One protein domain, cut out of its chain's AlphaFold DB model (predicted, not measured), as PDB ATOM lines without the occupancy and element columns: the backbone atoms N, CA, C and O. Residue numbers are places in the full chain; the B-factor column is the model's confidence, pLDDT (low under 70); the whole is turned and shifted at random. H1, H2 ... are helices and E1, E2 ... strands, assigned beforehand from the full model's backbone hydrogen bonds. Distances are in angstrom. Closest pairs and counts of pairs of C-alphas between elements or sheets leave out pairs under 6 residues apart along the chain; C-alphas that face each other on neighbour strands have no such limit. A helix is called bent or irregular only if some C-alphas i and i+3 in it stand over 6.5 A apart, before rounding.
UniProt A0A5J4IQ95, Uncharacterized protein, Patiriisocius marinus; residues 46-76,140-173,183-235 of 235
ATOM      1  N   GLU A  46     -47.207  12.365  10.019       51.44
ATOM      2  CA  GLU A  46     -48.215  13.055  10.829       51.44
ATOM      3  C   GLU A  46     -47.872  13.085  12.330       51.44
ATOM      4  O   GLU A  46     -48.152  14.065  13.022       51.44
ATOM      5  N   GLU A  47     -47.148  12.067  12.802       55.16
ATOM      6  CA  GLU A  47     -46.651  11.913  14.174       55.16
ATOM      7  C   GLU A  47     -45.625  12.984  14.615       55.16
ATOM      8  O   GLU A  47     -45.304  13.082  15.801       55.16
ATOM      9  N   ASN A  48     -45.113  13.816  13.698       74.19
ATOM     10  CA  ASN A  48     -44.096  14.833  13.993       74.19
ATOM     11  C   ASN A  48     -44.606  16.288  13.918       74.19
ATOM     12  O   ASN A  48     -43.948  17.197  14.420       74.19
ATOM     13  N   ILE A  49     -45.789  16.547  13.354       85.31
ATOM     14  CA  ILE A  49     -46.233  17.928  13.075       85.31
ATOM     15  C   ILE A  49     -46.480  18.720  14.358       85.31
ATOM     16  O   ILE A  49     -45.926  19.806  14.531       85.31
ATOM     17  N   GLU A  50     -47.267  18.165  15.285       86.06
ATOM     18  CA  GLU A  50     -47.531  18.823  16.570       86.06
ATOM     19  C   GLU A  50     -46.230  19.071  17.333       86.06
ATOM     20  O   GLU A  50     -46.043  20.136  17.922       86.06
ATOM     21  N   ARG A  51     -45.280  18.133  17.247       82.81
ATOM     22  CA  ARG A  51     -43.963  18.276  17.866       82.81
ATOM     23  C   ARG A  51     -43.172  19.432  17.285       82.81
ATOM     24  O   ARG A  51     -42.620  20.218  18.055       82.81
ATOM     25  N   GLU A  52     -43.100  19.554  15.969       85.81
ATOM     26  CA  GLU A  52     -42.377  20.643  15.312       85.81
ATOM     27  C   GLU A  52     -43.007  22.008  15.604       85.81
ATOM     28  O   GLU A  52     -42.305  22.965  15.946       85.81
ATOM     29  N   VAL A  53     -44.336  22.078  15.537       90.00
ATOM     30  CA  VAL A  53     -45.124  23.292  15.782       90.00
ATOM     31  C   VAL A  53     -44.954  23.764  17.222       90.00
ATOM     32  O   VAL A  53     -44.632  24.932  17.459       90.00
ATOM     33  N   LEU A  54     -45.081  22.848  18.185       86.81
ATOM     34  CA  LEU A  54     -44.842  23.144  19.593       86.81
ATOM     35  C   LEU A  54     -43.392  23.535  19.846       86.81
ATOM     36  O   LEU A  54     -43.152  24.527  20.524       86.81
ATOM     37  N   SER A  55     -42.421  22.828  19.268       83.19
ATOM     38  CA  SER A  55     -41.001  23.166  19.434       83.19
ATOM     39  C   SER A  55     -40.703  24.589  18.954       83.19
ATOM     40  O   SER A  55     -40.008  25.345  19.637       83.19
ATOM     41  N   LYS A  56     -41.274  24.995  17.812       87.62
ATOM     42  CA  LYS A  56     -41.116  26.356  17.290       87.62
ATOM     43  C   LYS A  56     -41.793  27.397  18.179       87.62
ATOM     44  O   LYS A  56     -41.200  28.441  18.436       87.62
ATOM     45  N   PHE A  57     -43.005  27.128  18.654       88.25
ATOM     46  CA  PHE A  57     -43.695  28.007  19.598       88.25
ATOM     47  C   PHE A  57     -42.901  28.194  20.892       88.25
ATOM     48  O   PHE A  57     -42.689  29.319  21.339       88.25
ATOM     49  N   LEU A  58     -42.401  27.098  21.453       82.25
ATOM     50  CA  LEU A  58     -41.627  27.089  22.685       82.25
ATOM     51  C   LEU A  58     -40.294  27.837  22.561       82.25
ATOM     52  O   LEU A  58     -39.891  28.490  23.520       82.25
ATOM     53  N   TRP A  59     -39.653  27.814  21.386       80.12
ATOM     54  CA  TRP A  59     -38.450  28.614  21.098       80.12
ATOM     55  C   TRP A  59     -38.680  30.125  21.259       80.12
ATOM     56  O   TRP A  59     -37.740  30.890  21.458       80.12
ATOM     57  N   GLU A  60     -39.926  30.576  21.150       83.88
ATOM     58  CA  GLU A  60     -40.264  32.002  21.084       83.88
ATOM     59  C   GLU A  60     -40.777  32.543  22.413       83.88
ATOM     60  O   GLU A  60     -40.997  33.750  22.561       83.88
ATOM     61  N   LEU A  61     -40.948  31.652  23.387       78.81
ATOM     62  CA  LEU A  61     -41.263  32.016  24.752       78.81
ATOM     63  C   LEU A  61     -39.985  32.420  25.503       78.81
ATOM     64  O   LEU A  61     -38.901  31.908  25.223       78.81
ATOM     65  N   PRO A  62     -40.086  33.313  26.503       72.69
ATOM     66  CA  PRO A  62     -38.959  33.633  27.373       72.69
ATOM     67  C   PRO A  62     -38.371  32.381  28.045       72.69
ATOM     68  O   PRO A  62     -39.117  31.530  28.524       72.69
ATOM     69  N   ASN A  63     -37.042  32.313  28.180       63.94
ATOM     70  CA  ASN A  63     -36.309  31.151  28.725       63.94
ATOM     71  C   ASN A  63     -36.735  30.697  30.139       63.94
ATOM     72  O   ASN A  63     -36.417  29.594  30.565       63.94
ATOM     73  N   TYR A  64     -37.412  31.546  30.911       61.47
ATOM     74  CA  TYR A  64     -37.888  31.234  32.265       61.47
ATOM     75  C   TYR A  64     -39.371  30.835  32.308       61.47
ATOM     76  O   TYR A  64     -39.958  30.758  33.386       61.47
ATOM     77  N   THR A  65     -39.990  30.617  31.149       68.25
ATOM     78  CA  THR A  65     -41.405  30.263  31.047       68.25
ATOM     79  C   THR A  65     -41.606  28.793  31.383       68.25
ATOM     80  O   THR A  65     -40.941  27.919  30.824       68.25
ATOM     81  N   HIS A  66     -42.546  28.518  32.282       74.19
ATOM     82  CA  HIS A  66     -43.002  27.160  32.557       74.19
ATOM     83  C   HIS A  66     -44.171  26.808  31.631       74.19
ATOM     84  O   HIS A  66     -44.961  27.687  31.306       74.19
ATOM     85  N   LEU A  67     -44.298  25.548  31.214       76.94
ATOM     86  CA  LEU A  67     -45.408  25.073  30.381       76.94
ATOM     87  C   LEU A  67     -46.328  24.164  31.207       76.94
ATOM     88  O   LEU A  67     -45.839  23.225  31.841       76.94
ATOM     89  N   ASP A  68     -47.636  24.428  31.193       76.44
ATOM     90  CA  ASP A  68     -48.632  23.514  31.768       76.44
ATOM     91  C   ASP A  68     -48.610  22.172  30.997       76.44
ATOM     92  O   ASP A  68     -48.414  22.118  29.785       76.44
ATOM     93  N   ASN A  69     -48.819  21.061  31.702       76.31
ATOM     94  CA  ASN A  69     -48.762  19.698  31.154       76.31
ATOM     95  C   ASN A  69     -50.082  19.246  30.503       76.31
ATOM     96  O   ASN A  69     -50.295  18.055  30.277       76.31
ATOM     97  N   GLU A  70     -50.985  20.187  30.245       81.88
ATOM     98  CA  GLU A  70     -52.320  19.949  29.714       81.88
ATOM     99  C   GLU A  70     -52.647  21.025  28.677       81.88
ATOM    100  O   GLU A  70     -52.368  22.209  28.880       81.88
ATOM    101  N   ILE A  71     -53.283  20.609  27.585       85.94
ATOM    102  CA  ILE A  71     -53.980  21.502  26.662       85.94
ATOM    103  C   ILE A  71     -55.412  21.596  27.162       85.94
ATOM    104  O   ILE A  71     -56.082  20.571  27.258       85.94
ATOM    105  N   LYS A  72     -55.861  22.797  27.540       83.38
ATOM    106  CA  LYS A  72     -57.131  22.966  28.274       83.38
ATOM    107  C   LYS A  72     -58.382  22.810  27.414       83.38
ATOM    108  O   LYS A  72     -59.435  22.503  27.963       83.38
ATOM    109  N   GLY A  73     -58.233  22.962  26.108       81.75
ATOM    110  CA  GLY A  73     -59.311  23.163  25.159       81.75
ATOM    111  C   GLY A  73     -59.670  24.643  25.047       81.75
ATOM    112  O   GLY A  73     -59.664  25.378  26.042       81.75
ATOM    113  N   PHE A  74     -59.934  25.103  23.824       77.88
ATOM    114  CA  PHE A  74     -60.478  26.433  23.577       77.88
ATOM    115  C   PHE A  74     -61.676  26.350  22.649       77.88
ATOM    116  O   PHE A  74     -61.558  25.922  21.499       77.88
ATOM    117  N   ASP A  75     -62.815  26.824  23.133       67.25
ATOM    118  CA  ASP A  75     -64.026  26.821  22.332       67.25
ATOM    119  C   ASP A  75     -63.981  27.938  21.291       67.25
ATOM    120  O   ASP A  75     -63.780  29.114  21.608       67.25
ATOM    121  N   LYS A  76     -64.272  27.550  20.046       72.88
ATOM    122  CA  LYS A  76     -64.532  28.421  18.892       72.88
ATOM    123  C   LYS A  76     -63.293  29.194  18.402       72.88
ATOM    124  O   LYS A  76     -63.049  30.327  18.837       72.88
ATOM    125  N   SER A 140     -63.841  21.722  22.945       76.62
ATOM    126  CA  SER A 140     -62.518  21.114  22.985       76.62
ATOM    127  C   SER A 140     -62.255  20.538  24.371       76.62
ATOM    128  O   SER A 140     -62.389  21.219  25.389       76.62
ATOM    129  N   LYS A 141     -61.886  19.255  24.435       79.44
ATOM    130  CA  LYS A 141     -61.627  18.578  25.711       79.44
ATOM    131  C   LYS A 141     -60.197  18.809  26.168       79.44
ATOM    132  O   LYS A 141     -59.256  18.719  25.381       79.44
ATOM    133  N   THR A 142     -60.034  18.978  27.479       84.94
ATOM    134  CA  THR A 142     -58.707  18.980  28.090       84.94
ATOM    135  C   THR A 142     -57.987  17.662  27.799       84.94
ATOM    136  O   THR A 142     -58.532  16.584  28.052       84.94
ATOM    137  N   ARG A 143     -56.752  17.740  27.295       86.62
ATOM    138  CA  ARG A 143     -55.898  16.574  27.023       86.62
ATOM    139  C   ARG A 143     -54.507  16.744  27.616       86.62
ATOM    140  O   ARG A 143     -53.989  17.855  27.703       86.62
ATOM    141  N   ALA A 144     -53.891  15.629  27.999       83.38
ATOM    142  CA  ALA A 144     -52.521  15.626  28.494       83.38
ATOM    143  C   ALA A 144     -51.532  16.012  27.381       83.38
ATOM    144  O   ALA A 144     -51.697  15.619  26.225       83.38
ATOM    145  N   LEU A 145     -50.493  16.756  27.755       80.38
ATOM    146  CA  LEU A 145     -49.381  17.129  26.893       80.38
ATOM    147  C   LEU A 145     -48.095  16.501  27.441       80.38
ATOM    148  O   LEU A 145     -47.664  16.826  28.549       80.38
ATOM    149  N   ASP A 146     -47.463  15.618  26.665       76.50
ATOM    150  CA  ASP A 146     -46.166  15.031  27.022       76.50
ATOM    151  C   ASP A 146     -45.023  16.019  26.757       76.50
ATOM    152  O   ASP A 146     -44.248  15.881  25.807       76.50
ATOM    153  N   VAL A 147     -44.934  17.037  27.616       69.69
ATOM    154  CA  VAL A 147     -43.921  18.103  27.592       69.69
ATOM    155  C   VAL A 147     -42.493  17.545  27.466       69.69
ATOM    156  O   VAL A 147     -41.639  18.151  26.819       69.69
ATOM    157  N   ASP A 148     -42.232  16.361  28.021       68.19
ATOM    158  CA  ASP A 148     -40.905  15.744  28.053       68.19
ATOM    159  C   ASP A 148     -40.453  15.247  26.676       68.19
ATOM    160  O   ASP A 148     -39.257  15.293  26.367       68.19
ATOM    161  N   SER A 149     -41.399  14.827  25.833       70.81
ATOM    162  CA  SER A 149     -41.120  14.423  24.452       70.81
ATOM    163  C   SER A 149     -40.723  15.597  23.548       70.81
ATOM    164  O   SER A 149     -39.949  15.406  22.608       70.81
ATOM    165  N   TYR A 150     -41.191  16.813  23.855       66.38
ATOM    166  CA  TYR A 150     -41.006  18.015  23.031       66.38
ATOM    167  C   TYR A 150     -39.722  18.798  23.361       66.38
ATOM    168  O   TYR A 150     -39.202  19.519  22.518       66.38
ATOM    169  N   ILE A 151     -39.171  18.645  24.572       61.25
ATOM    170  CA  ILE A 151     -38.027  19.442  25.069       61.25
ATOM    171  C   ILE A 151     -36.650  18.880  24.638       61.25
ATOM    172  O   ILE A 151     -35.604  19.494  24.880       61.25
ATOM    173  N   LYS A 152     -36.576  17.713  23.981       52.62
ATOM    174  CA  LYS A 152     -35.278  17.070  23.698       52.62
ATOM    175  C   LYS A 152     -34.436  17.802  22.634       52.62
ATOM    176  O   LYS A 152     -34.839  17.943  21.489       52.62
ATOM    177  N   LYS A 153     -33.186  18.082  23.046       48.56
ATOM    178  CA  LYS A 153     -32.033  18.716  22.360       48.56
ATOM    179  C   LYS A 153     -32.068  20.251  22.275       48.56
ATOM    180  O   LYS A 153     -32.325  20.822  21.227       48.56
ATOM    181  N   GLY A 154     -31.664  20.904  23.371       51.03
ATOM    182  CA  GLY A 154     -31.109  22.270  23.337       51.03
ATOM    183  C   GLY A 154     -31.866  23.339  24.125       51.03
ATOM    184  O   GLY A 154     -31.355  24.445  24.269       51.03
ATOM    185  N   PHE A 155     -33.042  23.028  24.670       53.81
ATOM    186  CA  PHE A 155     -33.894  24.015  25.332       53.81
ATOM    187  C   PHE A 155     -33.744  23.995  26.852       53.81
ATOM    188  O   PHE A 155     -33.855  22.945  27.484       53.81
ATOM    189  N   ILE A 156     -33.578  25.174  27.453       51.22
ATOM    190  CA  ILE A 156     -33.712  25.372  28.901       51.22
ATOM    191  C   ILE A 156     -35.148  25.832  29.172       51.22
ATOM    192  O   ILE A 156     -35.381  26.972  29.549       51.22
ATOM    193  N   LEU A 157     -36.131  24.961  28.943       52.34
ATOM    194  CA  LEU A 157     -37.463  25.166  29.508       52.34
ATOM    195  C   LEU A 157     -37.458  24.605  30.927       52.34
ATOM    196  O   LEU A 157     -37.224  23.411  31.136       52.34
ATOM    197  N   LYS A 158     -37.689  25.460  31.926       52.66
ATOM    198  CA  LYS A 158     -37.841  24.993  33.304       52.66
ATOM    199  C   LYS A 158     -39.217  24.346  33.435       52.66
ATOM    200  O   LYS A 158     -40.238  25.019  33.341       52.66
ATOM    201  N   LYS A 159     -39.259  23.034  33.665       55.09
ATOM    202  CA  LYS A 159     -40.503  22.338  34.022       55.09
ATOM    203  C   LYS A 159     -41.045  22.887  35.341       55.09
ATOM    204  O   LYS A 159     -40.280  23.363  36.182       55.09
ATOM    205  N   HIS A 160     -42.351  22.776  35.547       54.16
ATOM    206  CA  HIS A 160     -42.897  22.835  36.899       54.16
ATOM    207  C   HIS A 160     -42.341  21.665  37.725       54.16
ATOM    208  O   HIS A 160     -42.274  20.537  37.231       54.16
ATOM    209  N   SER A 161     -41.918  21.912  38.971       54.44
ATOM    210  CA  SER A 161     -41.518  20.822  39.869       54.44
ATOM    211  C   SER A 161     -42.747  20.017  40.308       54.44
ATOM    212  O   SER A 161     -43.883  20.502  40.271       54.44
ATOM    213  N   LYS A 162     -42.536  18.773  40.761       54.53
ATOM    214  CA  LYS A 162     -43.608  17.989  41.401       54.53
ATOM    215  C   LYS A 162     -44.215  18.740  42.595       54.53
ATOM    216  O   LYS A 162     -45.407  18.579  42.845       54.53
ATOM    217  N   GLU A 163     -43.434  19.562  43.303       53.72
ATOM    218  CA  GLU A 163     -43.949  20.378  44.408       53.72
ATOM    219  C   GLU A 163     -44.984  21.404  43.935       53.72
ATOM    220  O   GLU A 163     -46.058  21.456  44.528       53.72
ATOM    221  N   TYR A 164     -44.752  22.112  42.821       60.94
ATOM    222  CA  TYR A 164     -45.720  23.075  42.272       60.94
ATOM    223  C   TYR A 164     -47.097  22.446  42.001       60.94
ATOM    224  O   TYR A 164     -48.132  22.964  42.429       60.94
ATOM    225  N   TYR A 165     -47.141  21.295  41.318       56.44
ATOM    226  CA  TYR A 165     -48.418  20.631  41.018       56.44
ATOM    227  C   TYR A 165     -49.120  20.130  42.284       56.44
ATOM    228  O   TYR A 165     -50.354  20.125  42.357       56.44
ATOM    229  N   ASN A 166     -48.349  19.731  43.296       60.34
ATOM    230  CA  ASN A 166     -48.882  19.331  44.590       60.34
ATOM    231  C   ASN A 166     -49.452  20.531  45.367       60.34
ATOM    232  O   ASN A 166     -50.496  20.391  46.002       60.34
ATOM    233  N   GLU A 167     -48.832  21.709  45.282       60.00
ATOM    234  CA  GLU A 167     -49.349  22.956  45.862       60.00
ATOM    235  C   GLU A 167     -50.644  23.417  45.177       60.00
ATOM    236  O   GLU A 167     -51.635  23.679  45.859       60.00
ATOM    237  N   LYS A 168     -50.707  23.392  43.839       57.84
ATOM    238  CA  LYS A 168     -51.935  23.682  43.068       57.84
ATOM    239  C   LYS A 168     -53.101  22.758  43.428       57.84
ATOM    240  O   LYS A 168     -54.234  23.219  43.562       57.84
ATOM    241  N   LYS A 169     -52.847  21.455  43.603       57.91
ATOM    242  CA  LYS A 169     -53.876  20.492  44.042       57.91
ATOM    243  C   LYS A 169     -54.392  20.801  45.450       57.91
ATOM    244  O   LYS A 169     -55.585  20.635  45.690       57.91
ATOM    245  N   LYS A 170     -53.524  21.279  46.348       56.22
ATOM    246  CA  LYS A 170     -53.890  21.704  47.711       56.22
ATOM    247  C   LYS A 170     -54.662  23.030  47.731       56.22
ATOM    248  O   LYS A 170     -55.564  23.185  48.543       56.22
ATOM    249  N   GLN A 171     -54.367  23.955  46.815       56.09
ATOM    250  CA  GLN A 171     -55.020  25.269  46.721       56.09
ATOM    251  C   GLN A 171     -56.440  25.254  46.125       56.09
ATOM    252  O   GLN A 171     -57.101  26.289  46.122       56.09
ATOM    253  N   LYS A 172     -56.966  24.104  45.670       51.34
ATOM    254  CA  LYS A 172     -58.347  23.997  45.149       51.34
ATOM    255  C   LYS A 172     -59.443  24.420  46.147       51.34
ATOM    256  O   LYS A 172     -60.586  24.549  45.720       51.34
ATOM    257  N   SER A 173     -59.133  24.641  47.432       48.41
ATOM    258  CA  SER A 173     -60.133  24.966  48.458       48.41
ATOM    259  C   SER A 173     -60.135  26.399  49.006       48.41
ATOM    260  O   SER A 173     -60.910  26.635  49.927       48.41
ATOM    261  N   PRO A 183     -44.944  33.182  35.433       58.47
ATOM    262  CA  PRO A 183     -46.092  33.009  34.559       58.47
ATOM    263  C   PRO A 183     -45.944  31.702  33.772       58.47
ATOM    264  O   PRO A 183     -45.052  31.556  32.937       58.47
ATOM    265  N   SER A 184     -46.800  30.726  34.072       72.12
ATOM    266  CA  SER A 184     -46.857  29.463  33.334       72.12
ATOM    267  C   SER A 184     -47.653  29.680  32.064       72.12
ATOM    268  O   SER A 184     -48.784  30.160  32.136       72.12
ATOM    269  N   VAL A 185     -47.090  29.347  30.910       82.31
ATOM    270  CA  VAL A 185     -47.835  29.324  29.660       82.31
ATOM    271  C   VAL A 185     -48.779  28.138  29.657       82.31
ATOM    272  O   VAL A 185     -48.408  27.001  29.940       82.31
ATOM    273  N   VAL A 186     -50.019  28.444  29.313       85.31
ATOM    274  CA  VAL A 186     -51.096  27.493  29.111       85.31
ATOM    275  C   VAL A 186     -51.396  27.482  27.626       85.31
ATOM    276  O   VAL A 186     -51.701  28.534  27.061       85.31
ATOM    277  N   ILE A 187     -51.330  26.310  27.005       88.50
ATOM    278  CA  ILE A 187     -51.870  26.115  25.661       88.50
ATOM    279  C   ILE A 187     -53.348  25.785  25.835       88.50
ATOM    280  O   ILE A 187     -53.711  24.847  26.544       88.50
ATOM    281  N   TYR A 188     -54.208  26.595  25.233       88.38
ATOM    282  CA  TYR A 188     -55.634  26.313  25.229       88.38
ATOM    283  C   TYR A 188     -55.977  25.367  24.091       88.38
ATOM    284  O   TYR A 188     -56.641  24.373  24.338       88.38
ATOM    285  N   ASP A 189     -55.481  25.619  22.881       90.56
ATOM    286  CA  ASP A 189     -55.705  24.711  21.759       90.56
ATOM    287  C   ASP A 189     -54.685  24.901  20.634       90.56
ATOM    288  O   ASP A 189     -53.957  25.900  20.601       90.56
ATOM    289  N   ILE A 190     -54.653  23.937  19.715       91.75
ATOM    290  CA  ILE A 190     -53.851  23.976  18.496       91.75
ATOM    291  C   ILE A 190     -54.736  23.572  17.321       91.75
ATOM    292  O   ILE A 190     -55.246  22.455  17.270       91.75
ATOM    293  N   TYR A 191     -54.881  24.474  16.357       92.38
ATOM    294  CA  TYR A 191     -55.665  24.245  15.150       92.38
ATOM    295  C   TYR A 191     -54.755  24.114  13.938       92.38
ATOM    296  O   TYR A 191     -53.753  24.825  13.846       92.38
ATOM    297  N   TYR A 192     -55.135  23.262  12.993       93.88
ATOM    298  CA  TYR A 192     -54.428  23.071  11.732       93.88
ATOM    299  C   TYR A 192     -55.375  23.291  10.559       93.88
ATOM    300  O   TYR A 192     -56.562  22.981  10.654       93.88
ATOM    301  N   THR A 193     -54.856  23.810   9.450       94.06
ATOM    302  CA  THR A 193     -55.553  23.693   8.164       94.06
ATOM    303  C   THR A 193     -55.566  22.242   7.699       94.06
ATOM    304  O   THR A 193     -54.761  21.432   8.162       94.06
ATOM    305  N   GLU A 194     -56.464  21.904   6.773       93.56
ATOM    306  CA  GLU A 194     -56.632  20.529   6.286       93.56
ATOM    307  C   GLU A 194     -55.325  19.953   5.724       93.56
ATOM    308  O   GLU A 194     -54.919  18.841   6.058       93.56
ATOM    309  N   ASN A 195     -54.610  20.761   4.941       91.56
ATOM    310  CA  ASN A 195     -53.311  20.413   4.367       91.56
ATOM    311  C   ASN A 195     -52.141  20.501   5.365       91.56
ATOM    312  O   ASN A 195     -51.009  20.174   5.012       91.56
ATOM    313  N   LYS A 196     -52.396  20.959   6.599       91.69
ATOM    314  CA  LYS A 196     -51.410  21.155   7.674       91.69
ATOM    315  C   LYS A 196     -50.233  22.049   7.276       91.69
ATOM    316  O   LYS A 196     -49.137  21.924   7.821       91.69
ATOM    317  N   GLU A 197     -50.454  22.983   6.357       92.94
ATOM    318  CA  GLU A 197     -49.472  24.019   6.036       92.94
ATOM    319  C   GLU A 197     -49.513  25.177   7.032       92.94
ATOM    320  O   GLU A 197     -48.553  25.942   7.127       92.94
ATOM    321  N   ILE A 198     -50.601  25.319   7.793       94.69
ATOM    322  CA  ILE A 198     -50.770  26.395   8.763       94.69
ATOM    323  C   ILE A 198     -51.225  25.818  10.092       94.69
ATOM    324  O   ILE A 198     -52.114  24.971  10.154       94.69
ATOM    325  N   ALA A 199     -50.619  26.319  11.164       94.94
ATOM    326  CA  ALA A 199     -50.981  26.001  12.530       94.94
ATOM    327  C   ALA A 199     -51.316  27.279  13.302       94.94
ATOM    328  O   ALA A 199     -50.651  28.309  13.158       94.94
ATOM    329  N   ILE A 200     -52.334  27.209  14.153       93.88
ATOM    330  CA  ILE A 200     -52.734  28.282  15.059       93.88
ATOM    331  C   ILE A 200     -52.638  27.744  16.483       93.88
ATOM    332  O   ILE A 200     -53.403  26.863  16.855       93.88
ATOM    333  N   ILE A 201     -51.732  28.291  17.292       93.00
ATOM    334  CA  ILE A 201     -51.626  27.940  18.714       93.00
ATOM    335  C   ILE A 201     -52.291  29.030  19.537       93.00
ATOM    336  O   ILE A 201     -51.867  30.186  19.487       93.00
ATOM    337  N   ILE A 202     -53.296  28.656  20.324       91.06
ATOM    338  CA  ILE A 202     -53.969  29.537  21.278       91.06
ATOM    339  C   ILE A 202     -53.335  29.350  22.642       91.06
ATOM    340  O   ILE A 202     -53.262  28.235  23.157       91.06
ATOM    341  N   TYR A 203     -52.878  30.444  23.243       89.06
ATOM    342  CA  TYR A 203     -52.133  30.386  24.493       89.06
ATOM    343  C   TYR A 203     -52.449  31.560  25.418       89.06
ATOM    344  O   TYR A 203     -52.945  32.613  25.013       89.06
ATOM    345  N   GLY A 204     -52.126  31.395  26.690       85.25
ATOM    346  CA  GLY A 204     -52.152  32.466  27.675       85.25
ATOM    347  C   GLY A 204     -51.241  32.140  28.837       85.25
ATOM    348  O   GLY A 204     -50.457  31.194  28.772       85.25
ATOM    349  N   TYR A 205     -51.352  32.920  29.904       78.81
ATOM    350  CA  TYR A 205     -50.634  32.652  31.138       78.81
ATOM    351  C   TYR A 205     -51.612  32.195  32.222       78.81
ATOM    352  O   TYR A 205     -52.759  32.640  32.299       78.81
ATOM    353  N   ASN A 206     -51.178  31.262  33.061       67.38
ATOM    354  CA  ASN A 206     -51.968  30.803  34.195       67.38
ATOM    355  C   ASN A 206     -52.269  32.015  35.093       67.38
ATOM    356  O   ASN A 206     -51.391  32.843  35.329       67.38
ATOM    357  N   HIS A 207     -53.506  32.124  35.583       58.25
ATOM    358  CA  HIS A 207     -53.969  33.226  36.444       58.25
ATOM    359  C   HIS A 207     -54.064  34.620  35.798       58.25
ATOM    360  O   HIS A 207     -54.283  35.597  36.510       58.25
ATOM    361  N   THR A 208     -53.967  34.744  34.472       57.25
ATOM    362  CA  THR A 208     -54.323  35.999  33.792       57.25
ATOM    363  C   THR A 208     -55.763  35.958  33.284       57.25
ATOM    364  O   THR A 208     -56.125  35.071  32.513       57.25
ATOM    365  N   HIS A 209     -56.579  36.933  33.694       55.03
ATOM    366  CA  HIS A 209     -57.882  37.204  33.086       55.03
ATOM    367  C   HIS A 209     -57.677  38.053  31.827       55.03
ATOM    368  O   HIS A 209     -56.937  39.030  31.873       55.03
ATOM    369  N   GLY A 210     -58.268  37.652  30.700       62.03
ATOM    370  CA  GLY A 210     -58.081  38.322  29.411       62.03
ATOM    371  C   GLY A 210     -58.245  37.377  28.221       62.03
ATOM    372  O   GLY A 210     -58.369  36.161  28.381       62.03
ATOM    373  N   MET A 211     -58.284  37.950  27.019       70.06
ATOM    374  CA  MET A 211     -58.405  37.174  25.785       70.06
ATOM    375  C   MET A 211     -57.075  36.460  25.502       70.06
ATOM    376  O   MET A 211     -56.034  37.133  25.503       70.06
ATOM    377  N   PRO A 212     -57.081  35.141  25.231       79.88
ATOM    378  CA  PRO A 212     -55.853  34.425  24.932       79.88
ATOM    379  C   PRO A 212     -55.134  35.036  23.729       79.88
ATOM    380  O   PRO A 212     -55.744  35.540  22.778       79.88
ATOM    381  N   GLY A 213     -53.809  35.001  23.805       86.88
ATOM    382  CA  GLY A 213     -52.953  35.285  22.671       86.88
ATOM    383  C   GLY A 213     -52.997  34.136  21.670       86.88
ATOM    384  O   GLY A 213     -53.517  33.052  21.940       86.88
ATOM    385  N   TYR A 214     -52.415  34.374  20.502       90.00
ATOM    386  CA  TYR A 214     -52.234  33.320  19.514       90.00
ATOM    387  C   TYR A 214     -50.923  33.481  18.759       90.00
ATOM    388  O   TYR A 214     -50.417  34.597  18.609       90.00
ATOM    389  N   PHE A 215     -50.414  32.361  18.259       92.81
ATOM    390  CA  PHE A 215     -49.388  32.294  17.227       92.81
ATOM    391  C   PHE A 215     -50.001  31.701  15.964       92.81
ATOM    392  O   PHE A 215     -50.746  30.730  16.047       92.81
ATOM    393  N   ILE A 216     -49.670  32.274  14.810       93.94
ATOM    394  CA  ILE A 216     -49.919  31.675  13.499       93.94
ATOM    395  C   ILE A 216     -48.569  31.268  12.936       93.94
ATOM    396  O   ILE A 216     -47.669  32.105  12.801       93.94
ATOM    397  N   LEU A 217     -48.438  29.985  12.628       94.81
ATOM    398  CA  LEU A 217     -47.250  29.390  12.052       94.81
ATOM    399  C   LEU A 217     -47.576  28.869  10.658       94.81
ATOM    400  O   LEU A 217     -48.645  28.312  10.444       94.81
ATOM    401  N   GLN A 218     -46.636  29.026   9.737       94.81
ATOM    402  CA  GLN A 218     -46.712  28.487   8.386       94.81
ATOM    403  C   GLN A 218     -45.557  27.516   8.173       94.81
ATOM    404  O   GLN A 218     -44.401  27.843   8.468       94.81
ATOM    405  N   ASN A 219     -45.866  26.348   7.630       92.88
ATOM    406  CA  ASN A 219     -44.885  25.402   7.151       92.88
ATOM    407  C   ASN A 219     -44.294  25.915   5.834       92.88
ATOM    408  O   ASN A 219     -44.973  26.059   4.819       92.88
ATOM    409  N   VAL A 220     -43.001  26.217   5.845       89.38
ATOM    410  CA  VAL A 220     -42.287  26.692   4.668       89.38
ATOM    411  C   VAL A 220     -41.774  25.479   3.901       89.38
ATOM    412  O   VAL A 220     -40.730  24.915   4.231       89.38
ATOM    413  N   ARG A 221     -42.501  25.114   2.836       83.56
ATOM    414  CA  ARG A 221     -42.125  24.061   1.870       83.56
ATOM    415  C   ARG A 221     -41.974  22.659   2.479       83.56
ATOM    416  O   ARG A 221     -41.193  21.866   1.962       83.56
ATOM    417  N   GLY A 222     -42.647  22.370   3.590       82.38
ATOM    418  CA  GLY A 222     -42.476  21.102   4.305       82.38
ATOM    419  C   GLY A 222     -41.147  20.985   5.060       82.38
ATOM    420  O   GLY A 222     -40.800  19.892   5.486       82.38
ATOM    421  N   ILE A 223     -40.377  22.077   5.190       81.56
ATOM    422  CA  ILE A 223     -39.018  22.048   5.756       81.56
ATOM    423  C   ILE A 223     -39.002  22.529   7.208       81.56
ATOM    424  O   ILE A 223     -38.336  21.932   8.049       81.56
ATOM    425  N   TYR A 224     -39.655  23.656   7.498       85.81
ATOM    426  CA  TYR A 224     -39.651  24.241   8.839       85.81
ATOM    427  C   TYR A 224     -40.853  25.155   9.071       85.81
ATOM    428  O   TYR A 224     -41.431  25.708   8.136       85.81
ATOM    429  N   TRP A 225     -41.170  25.390  10.343       91.25
ATOM    430  CA  TRP A 225     -42.251  26.278  10.755       91.25
ATOM    431  C   TRP A 225     -41.752  27.704  11.005       91.25
ATOM    432  O   TRP A 225     -40.863  27.950  11.829       91.25
ATOM    433  N   ARG A 226     -42.347  28.670  10.301       92.44
ATOM    434  CA  ARG A 226     -42.108  30.111  10.466       92.44
ATOM    435  C   ARG A 226     -43.284  30.745  11.197       92.44
ATOM    436  O   ARG A 226     -44.429  30.462  10.869       92.44
ATOM    437  N   ILE A 227     -43.012  31.641  12.144       91.94
ATOM    438  CA  ILE A 227     -44.067  32.450  12.764       91.94
ATOM    439  C   ILE A 227     -44.404  33.605  11.839       91.94
ATOM    440  O   ILE A 227     -43.532  34.392  11.487       91.94
ATOM    441  N   ILE A 228     -45.677  33.682  11.486       91.38
ATOM    442  CA  ILE A 228     -46.243  34.708  10.614       91.38
ATOM    443  C   ILE A 228     -46.819  35.841  11.447       91.38
ATOM    444  O   ILE A 228     -46.649  37.019  11.158       91.38
ATOM    445  N   SER A 229     -47.501  35.484  12.530       88.50
ATOM    446  CA  SER A 229     -48.078  36.467  13.427       88.50
ATOM    447  C   SER A 229     -48.105  35.939  14.840       88.50
ATOM    448  O   SER A 229     -48.387  34.765  15.077       88.50
ATOM    449  N   LYS A 230     -47.859  36.834  15.792       87.00
ATOM    450  CA  LYS A 230     -48.139  36.588  17.196       87.00
ATOM    451  C   LYS A 230     -48.907  37.759  17.766       87.00
ATOM    452  O   LYS A 230     -48.544  38.915  17.559       87.00
ATOM    453  N   THR A 231     -49.961  37.458  18.509       82.38
ATOM    454  CA  THR A 231     -50.555  38.437  19.411       82.38
ATOM    455  C   THR A 231     -50.273  38.011  20.833       82.38
ATOM    456  O   THR A 231     -50.563  36.880  21.226       82.38
ATOM    457  N   ASN A 232     -49.734  38.942  21.609       69.38
ATOM    458  CA  ASN A 232     -49.608  38.761  23.042       69.38
ATOM    459  C   ASN A 232     -50.987  38.788  23.701       69.38
ATOM    460  O   ASN A 232     -51.913  39.460  23.237       69.38
ATOM    461  N   PHE A 233     -51.085  38.078  24.817       60.34
ATOM    462  CA  PHE A 233     -52.205  38.192  25.736       60.34
ATOM    463  C   PHE A 233     -52.460  39.671  26.074       60.34
ATOM    464  O   PHE A 233     -51.533  40.385  26.471       60.34
ATOM    465  N   LYS A 234     -53.698  40.142  25.899       54.38
ATOM    466  CA  LYS A 234     -54.104  41.473  26.367       54.38
ATOM    467  C   LYS A 234     -54.678  41.320  27.773       54.38
ATOM    468  O   LYS A 234     -55.685  40.632  27.931       54.38
ATOM    469  N   LYS A 235     -53.986  41.913  28.753       42.62
ATOM    470  CA  LYS A 235     -54.518  42.143  30.101       42.62
ATOM    471  C   LYS A 235     -55.701  43.103  30.047       42.62
ATOM    472  O   LYS A 235     -55.674  43.988  29.160       42.62
TER     473      LYS A 235
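This is residues 46 to 76, 140 to 173 and 183 to 235 of the 235 residues of an uncharacterized protein of Patiriisocius marinus (UniProt A0A5J4IQ95). One strongly twisted sheet of five strands curls round one helix, H1, which packs in its hollow. Beyond one end of this body is H3, whose residues 166 to 173 stick out free; the short H2 packs beside H1. The printed part has 118 residues, with named elements in the order H1 E1 H2 H3 E2 E3 E4 E5, and its class is mixed, helices and strands. The sheet's order is E1, E2, E3, E4, E5, mixed, with E1 and E2 parallel and the other neighbours antiparallel. The whole is compact, with a radius of gyration of the C-alphas of 14.5 A and spans of 49 by 33 by 25 A.

E2, residues 184 to 192, E3, residues 198 to 205, E4, residues 213 to 220, and E5, residues 224 to 231, form a meander, each strand the antiparallel neighbour of the one before; each successive two are a hairpin. N 188 and O 202 of E2 and E3 are 2.8 A apart, N 201 and O 215 of E3 and E4 2.9 A, and N 216 and O 229 of E4 and E5 2.8 A, within hydrogen-bond range. E1, residues 66 to 71, is parallel to E2 at 44 degrees, with N 185 and O 66 2.7 A apart; its residues 70 to 71 also pair, antiparallel, with 143 to 144. E5 bends by 52 degrees at residue 228. H1, residues 46 to 59, is on one face of the sheet, in two layers, a helix on a sheet; its closest C-alphas to E5 are those of Val 53 and Trp 225, 6.5 A. H2, residues 147 to 150, only just touches H1, with 3 pairs of C-alphas within 8 A, the closest those of Arg 51 and Tyr 150, 6.0 A; H1 does so with residues 51 to 55 alone. H2 only grazes the sheet, with residues 147 to 148. H3, residues 162 to 173, is not on the sheet and is apart from H1 and H2. In H1, 8 of 10 O i to N i+4 pairs are within hydrogen-bond range and in H3 6 of 8; H2 is too short for such a pair.

H1 begins at C-alpha 46 (-48.215, 13.055, 10.829) and is 21.0 A long; it is irregular, with C-alphas 47 and 50 7.4 A apart. H3, 19.3 A, is irregular too, with C-alphas 170 and 173 7.1 A apart. E2 is 23.8 A long, E3 23.2 A, E4 22.6 A and E5 20.8 A, ending at C-alpha 231 (-50.555, 38.437, 19.411).

The C-alphas farthest apart are those of Ser 173 and Arg 221, 50.0 A. Residues 77 to 139 and 174 to 182 are not printed, with gaps of 8.6 A and 21.3 A between C-alphas. The link from H2 to H3, 11 residues, is long. Mean pLDDT of the printed part is 75.5; 42 residues are under 70, among them 150 to 173.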